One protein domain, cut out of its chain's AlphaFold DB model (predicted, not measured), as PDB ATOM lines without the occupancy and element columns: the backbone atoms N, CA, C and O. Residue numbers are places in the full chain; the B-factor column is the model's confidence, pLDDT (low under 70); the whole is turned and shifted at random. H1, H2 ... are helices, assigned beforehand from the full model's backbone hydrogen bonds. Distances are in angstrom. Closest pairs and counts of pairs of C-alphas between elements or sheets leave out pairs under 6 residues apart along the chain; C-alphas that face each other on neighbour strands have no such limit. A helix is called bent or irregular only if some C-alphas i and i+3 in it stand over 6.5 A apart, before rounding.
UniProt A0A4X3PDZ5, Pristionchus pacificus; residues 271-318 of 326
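AT A GLANCE: This is residues 271 to 318 of the 326 residues of a protein of Pristionchus pacificus (UniProt A0A4X3PDZ5). Two separate parts make a loose, open, flat shape: H1 lies at one end, the short H2 packs on the longer H3 at the other, and a wandering link, residues 286 to 295, runs between them. Residues 281 to 287 stick out, and so do residues 313 to 318. The printed part has 48 residues with three named helices, H1, H2 and H3 in chain order, and no named strand; the class is all helix, with 24 residues in named elements. The whole is loose, with a radius of gyration of the C-alphas of 12.8 A and spans of 35 by 26 by 13 A.

IN THESE COORDINATES: Start at Pro 271 and go along to C-alpha 277 at (12.787, -56.596, -33.577), where H1 begins; it covers residues 277 to 285 and is 12.3 A long. Next look for H2, residues 296 to 299, 7.0 A long and only just irregular, with C-alphas 296 and 299 7.0 A apart. H3, residues 307 to 317, is 16.3 A long and ends at C-alpha 317 at (8.828, -36.927, -51.823); it is only just irregular, with C-alphas 307 and 310 6.9 A apart.

HOW THE PARTS SIT: H1 touches no helix and is apart from H2 and from H3. Look at Trp 297 and Phe 308 to see where H2 and H3 touch: their C-alphas, the closest of the two helices, are 5.4 A apart. In H1 each O i to N i+4 pair is within hydrogen-bond range, in H3 6 of 7 are, and H2 is too short for such a pair.

THE WHOLE: The two C-alphas farthest apart are those of Gln 277 and Ile 304, at 35.7 A. The printed part has no cut, and both links between helices are short. Mean pLDDT of the printed part is 84.1; look at Leu 303 for its one residue under 70.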
ATOM      1  N   PRO A 271      -3.640 -53.850 -33.957       71.56
ATOM      2  CA  PRO A 271      -2.598 -53.639 -32.957       71.56
ATOM      3  C   PRO A 271      -1.242 -54.044 -33.542       71.56
ATOM      4  O   PRO A 271      -1.198 -54.854 -34.469       71.56
ATOM      5  N   PHE A 272      -0.157 -53.488 -32.990       71.75
ATOM      6  CA  PHE A 272       1.217 -53.715 -33.451       71.75
ATOM      7  C   PHE A 272       1.450 -55.216 -33.726       71.75
ATOM      8  O   PHE A 272       1.430 -56.005 -32.775       71.75
ATOM      9  N   PRO A 273       1.565 -55.642 -35.001       74.88
ATOM     10  CA  PRO A 273       1.685 -57.057 -35.323       74.88
ATOM     11  C   PRO A 273       3.049 -57.585 -34.876       74.88
ATOM     12  O   PRO A 273       3.960 -56.808 -34.589       74.88
ATOM     13  N   ASP A 274       3.188 -58.911 -34.832       78.38
ATOM     14  CA  ASP A 274       4.460 -59.571 -34.525       78.38
ATOM     15  C   ASP A 274       5.464 -59.294 -35.660       78.38
ATOM     16  O   ASP A 274       5.450 -59.933 -36.717       78.38
ATOM     17  N   ILE A 275       6.249 -58.232 -35.485       84.06
ATOM     18  CA  ILE A 275       7.266 -57.740 -36.414       84.06
ATOM     19  C   ILE A 275       8.629 -58.058 -35.801       84.06
ATOM     20  O   ILE A 275       8.845 -57.863 -34.606       84.06
ATOM     21  N   ALA A 276       9.577 -58.503 -36.629       88.06
ATOM     22  CA  ALA A 276      10.944 -58.747 -36.189       88.06
ATOM     23  C   ALA A 276      11.552 -57.498 -35.520       88.06
ATOM     24  O   ALA A 276      11.484 -56.395 -36.065       88.06
ATOM     25  N   GLN A 277      12.205 -57.686 -34.370       89.25
ATOM     26  CA  GLN A 277      12.787 -56.596 -33.577       89.25
ATOM     27  C   GLN A 277      13.755 -55.714 -34.389       89.25
ATOM     28  O   GLN A 277      13.764 -54.495 -34.230       89.25
ATOM     29  N   SER A 278      14.504 -56.307 -35.322       89.06
ATOM     30  CA  SER A 278      15.422 -55.594 -36.219       89.06
ATOM     31  C   SER A 278      14.727 -54.546 -37.099       89.06
ATOM     32  O   SER A 278      15.303 -53.497 -37.382       89.06
ATOM     33  N   LEU A 279      13.484 -54.799 -37.520       90.69
ATOM     34  CA  LEU A 279      12.690 -53.855 -38.310       90.69
ATOM     35  C   LEU A 279      12.179 -52.699 -37.448       90.69
ATOM     36  O   LEU A 279      12.164 -51.556 -37.894       90.69
ATOM     37  N   ILE A 280      11.817 -52.975 -36.194       90.00
ATOM     38  CA  ILE A 280      11.412 -51.937 -35.239       90.00
ATOM     39  C   ILE A 280      12.595 -51.005 -34.951       90.00
ATOM     40  O   ILE A 280      12.447 -49.785 -35.008       90.00
ATOM     41  N   GLU A 281      13.778 -51.568 -34.701       90.88
ATOM     42  CA  GLU A 281      15.010 -50.805 -34.466       90.88
ATOM     43  C   GLU A 281      15.399 -49.951 -35.679       90.88
ATOM     44  O   GLU A 281      15.771 -48.787 -35.518       90.88
ATOM     45  N   LEU A 282      15.272 -50.492 -36.896       89.38
ATOM     46  CA  LEU A 282      15.520 -49.736 -38.123       89.38
ATOM     47  C   LEU A 282      14.526 -48.577 -38.273       89.38
ATOM     48  O   LEU A 282      14.944 -47.451 -38.543       89.38
ATOM     49  N   GLY A 283      13.233 -48.831 -38.057       88.69
ATOM     50  CA  GLY A 283      12.200 -47.800 -38.115       88.69
ATOM     51  C   GLY A 283      12.426 -46.674 -37.106       88.69
ATOM     52  O   GLY A 283      12.285 -45.505 -37.452       88.69
ATOM     53  N   GLN A 284      12.851 -47.002 -35.884       89.81
ATOM     54  CA  GLN A 284      13.196 -46.007 -34.862       89.81
ATOM     55  C   GLN A 284      14.454 -45.209 -35.224       89.81
ATOM     56  O   GLN A 284      14.475 -43.991 -35.059       89.81
ATOM     57  N   ARG A 285      15.495 -45.878 -35.734       89.56
ATOM     58  CA  ARG A 285      16.758 -45.243 -36.134       89.56
ATOM     59  C   ARG A 285      16.570 -44.233 -37.262       89.56
ATOM     60  O   ARG A 285      17.172 -43.165 -37.225       89.56
ATOM     61  N   GLU A 286      15.762 -44.591 -38.254       86.62
ATOM     62  CA  GLU A 286      15.502 -43.776 -39.446       86.62
ATOM     63  C   GLU A 286      14.259 -42.874 -39.282       86.62
ATOM     64  O   GLU A 286      13.871 -42.184 -40.220       86.62
ATOM     65  N   ASN A 287      13.637 -42.861 -38.093       89.00
ATOM     66  CA  ASN A 287      12.439 -42.082 -37.763       89.00
ATOM     67  C   ASN A 287      11.274 -42.281 -38.761       89.00
ATOM     68  O   ASN A 287      10.683 -41.322 -39.259       89.00
ATOM     69  N   LEU A 288      10.966 -43.543 -39.072       88.50
ATOM     70  CA  LEU A 288       9.938 -43.945 -40.034       88.50
ATOM     71  C   LEU A 288       8.611 -44.268 -39.339       88.50
ATOM     72  O   LEU A 288       8.580 -44.979 -38.331       88.50
ATOM     73  N   SER A 289       7.499 -43.838 -39.935       90.19
ATOM     74  CA  SER A 289       6.164 -44.288 -39.530       90.19
ATOM     75  C   SER A 289       5.975 -45.766 -39.883       90.19
ATOM     76  O   SER A 289       6.238 -46.199 -41.010       90.19
ATOM     77  N   MET A 290       5.492 -46.550 -38.922       89.31
ATOM     78  CA  MET A 290       5.315 -48.003 -39.030       89.31
ATOM     79  C   MET A 290       3.858 -48.411 -38.802       89.31
ATOM     80  O   MET A 290       3.057 -47.637 -38.271       89.31
ATOM     81  N   ILE A 291       3.513 -49.656 -39.143       87.62
ATOM     82  CA  ILE A 291       2.243 -50.254 -38.706       87.62
ATOM     83  C   ILE A 291       2.081 -50.074 -37.187       87.62
ATOM     84  O   ILE A 291       3.009 -50.335 -36.429       87.62
ATOM     85  N   GLY A 292       0.897 -49.641 -36.743       79.44
ATOM     86  CA  GLY A 292       0.583 -49.441 -35.325       79.44
ATOM     87  C   GLY A 292       1.055 -48.101 -34.751       79.44
ATOM     88  O   GLY A 292       0.732 -47.790 -33.606       79.44
ATOM     89  N   THR A 293       1.771 -47.285 -35.532       83.50
ATOM     90  CA  THR A 293       2.002 -45.868 -35.210       83.50
ATOM     91  C   THR A 293       0.861 -45.004 -35.765       83.50
ATOM     92  O   THR A 293       0.272 -45.360 -36.788       83.50
ATOM     93  N   PRO A 294       0.494 -43.892 -35.102       82.50
ATOM     94  CA  PRO A 294      -0.571 -43.023 -35.592       82.50
ATOM     95  C   PRO A 294      -0.159 -42.352 -36.909       82.50
ATOM     96  O   PRO A 294       0.822 -41.613 -36.948       82.50
ATOM     97  N   VAL A 295      -0.936 -42.578 -37.972       87.38
ATOM     98  CA  VAL A 295      -0.734 -41.973 -39.300       87.38
ATOM     99  C   VAL A 295      -1.896 -41.044 -39.667       87.38
ATOM    100  O   VAL A 295      -3.050 -41.295 -39.315       87.38
ATOM    101  N   ALA A 296      -1.598 -39.947 -40.371       85.12
ATOM    102  CA  ALA A 296      -2.542 -38.842 -40.589       85.12
ATOM    103  C   ALA A 296      -3.727 -39.196 -41.506       85.12
ATOM    104  O   ALA A 296      -4.834 -38.691 -41.331       85.12
ATOM    105  N   TRP A 297      -3.523 -40.099 -42.464       87.94
ATOM    106  CA  TRP A 297      -4.511 -40.444 -43.490       87.94
ATOM    107  C   TRP A 297      -5.563 -41.465 -43.030       87.94
ATOM    108  O   TRP A 297      -6.454 -41.811 -43.803       87.94
ATOM    109  N   CYS A 298      -5.524 -41.936 -41.776       86.31
ATOM    110  CA  CYS A 298      -6.538 -42.858 -41.246       86.31
ATOM    111  C   CYS A 298      -7.952 -42.260 -41.192       86.31
ATOM    112  O   CYS A 298      -8.933 -43.003 -41.164       86.31
ATOM    113  N   THR A 299      -8.070 -40.932 -41.169       83.38
ATOM    114  CA  THR A 299      -9.355 -40.218 -41.185       83.38
ATOM    115  C   THR A 299      -9.792 -39.792 -42.585       83.38
ATOM    116  O   THR A 299     -10.906 -39.295 -42.749       83.38
ATOM    117  N   GLU A 300      -8.938 -39.954 -43.598       81.44
ATOM    118  CA  GLU A 300      -9.257 -39.559 -44.966       81.44
ATOM    119  C   GLU A 300     -10.128 -40.612 -45.656       81.44
ATOM    120  O   GLU A 300      -9.801 -41.798 -45.703       81.44
ATOM    121  N   LEU A 301     -11.242 -40.166 -46.240       74.69
ATOM    122  CA  LEU A 301     -12.128 -41.025 -47.018       74.69
ATOM    123  C   LEU A 301     -11.967 -40.713 -48.508       74.69
ATOM    124  O   LEU A 301     -12.366 -39.646 -48.972       74.69
ATOM    125  N   SER A 302     -11.425 -41.662 -49.273       75.75
ATOM    126  CA  SER A 302     -11.380 -41.581 -50.735       75.75
ATOM    127  C   SER A 302     -11.849 -42.890 -51.365       75.75
ATOM    128  O   SER A 302     -11.441 -43.982 -50.975       75.75
ATOM    129  N   LEU A 303     -12.753 -42.757 -52.339       69.31
ATOM    130  CA  LEU A 303     -13.326 -43.859 -53.124       69.31
ATOM    131  C   LEU A 303     -12.613 -44.058 -54.468       69.31
ATOM    132  O   LEU A 303     -12.849 -45.055 -55.145       69.31
ATOM    133  N   ILE A 304     -11.803 -43.082 -54.888       71.00
ATOM    134  CA  ILE A 304     -11.210 -43.032 -56.233       71.00
ATOM    135  C   ILE A 304      -9.729 -43.411 -56.186       71.00
ATOM    136  O   ILE A 304      -9.235 -44.086 -57.089       71.00
ATOM    137  N   TYR A 305      -9.022 -42.991 -55.140       78.00
ATOM    138  CA  TYR A 305      -7.602 -43.266 -54.943       78.00
ATOM    139  C   TYR A 305      -7.342 -43.689 -53.492       78.00
ATOM    140  O   TYR A 305      -8.135 -43.351 -52.614       78.00
ATOM    141  N   PRO A 306      -6.254 -44.428 -53.211       84.94
ATOM    142  CA  PRO A 306      -5.932 -44.828 -51.850       84.94
ATOM    143  C   PRO A 306      -5.719 -43.592 -50.963       84.94
ATOM    144  O   PRO A 306      -4.952 -42.713 -51.366       84.94
ATOM    145  N   PRO A 307      -6.342 -43.509 -49.773       85.12
ATOM    146  CA  PRO A 307      -6.307 -42.308 -48.933       85.12
ATOM    147  C   PRO A 307      -4.879 -41.942 -48.502       85.12
ATOM    148  O   PRO A 307      -4.531 -40.776 -48.398       85.12
ATOM    149  N   PHE A 308      -3.999 -42.934 -48.366       87.44
ATOM    150  CA  PHE A 308      -2.593 -42.718 -48.027       87.44
ATOM    151  C   PHE A 308      -1.743 -42.120 -49.155       87.44
ATOM    152  O   PHE A 308      -0.663 -41.600 -48.885       87.44
ATOM    153  N   TYR A 309      -2.172 -42.203 -50.421       85.38
ATOM    154  CA  TYR A 309      -1.279 -41.927 -51.551       85.38
ATOM    155  C   TYR A 309      -0.798 -40.470 -51.567       85.38
ATOM    156  O   TYR A 309       0.403 -40.224 -51.651       85.38
ATOM    157  N   SER A 310      -1.714 -39.511 -51.420       83.38
ATOM    158  CA  SER A 310      -1.377 -38.081 -51.406       83.38
ATOM    159  C   SER A 310      -0.546 -37.693 -50.181       83.38
ATOM    160  O   SER A 310       0.448 -36.987 -50.325       83.38
ATOM    161  N   SER A 311      -0.914 -38.198 -48.996       86.19
ATOM    162  CA  SER A 311      -0.185 -37.943 -47.745       86.19
ATOM    163  C   SER A 311       1.273 -38.395 -47.845       86.19
ATOM    164  O   SER A 311       2.185 -37.646 -47.509       86.19
ATOM    165  N   ILE A 312       1.502 -39.602 -48.366       88.62
ATOM    166  CA  ILE A 312       2.840 -40.186 -48.499       88.62
ATOM    167  C   ILE A 312       3.679 -39.437 -49.535       88.62
ATOM    168  O   ILE A 312       4.850 -39.150 -49.295       88.62
ATOM    169  N   GLN A 313       3.092 -39.109 -50.686       85.00
ATOM    170  CA  GLN A 313       3.779 -38.368 -51.746       85.00
ATOM    171  C   GLN A 313       4.233 -36.978 -51.268       85.00
ATOM    172  O   GLN A 313       5.357 -36.572 -51.565       85.00
ATOM    173  N   GLY A 314       3.408 -36.287 -50.475       82.56
ATOM    174  CA  GLY A 314       3.785 -35.018 -49.853       82.56
ATOM    175  C   GLY A 314       4.856 -35.178 -48.769       82.56
ATOM    176  O   GLY A 314       5.853 -34.467 -48.787       82.56
ATOM    177  N   GLN A 315       4.686 -36.135 -47.851       86.25
ATOM    178  CA  GLN A 315       5.576 -36.302 -46.696       86.25
ATOM    179  C   GLN A 315       6.992 -36.764 -47.066       86.25
ATOM    180  O   GLN A 315       7.957 -36.267 -46.492       86.25
ATOM    181  N   TYR A 316       7.124 -37.721 -47.988       85.31
ATOM    182  CA  TYR A 316       8.409 -38.377 -48.266       85.31
ATOM    183  C   TYR A 316       9.070 -37.912 -49.570       85.31
ATOM    184  O   TYR A 316      10.278 -38.075 -49.722       85.31
ATOM    185  N   TRP A 317       8.309 -37.341 -50.511       83.25
ATOM    186  CA  TRP A 317       8.828 -36.927 -51.823       83.25
ATOM    187  C   TRP A 317       8.561 -35.451 -52.171       83.25
ATOM    188  O   TRP A 317       8.912 -35.040 -53.275       83.25
ATOM    189  N   ASP A 318       7.952 -34.665 -51.267       81.44
ATOM    190  CA  ASP A 318       7.544 -33.258 -51.478       81.44
ATOM    191  C   ASP A 318       6.783 -33.041 -52.804       81.44
ATOM    192  O   ASP A 318       6.875 -32.009 -53.479       81.44
TER     193      ASP A 318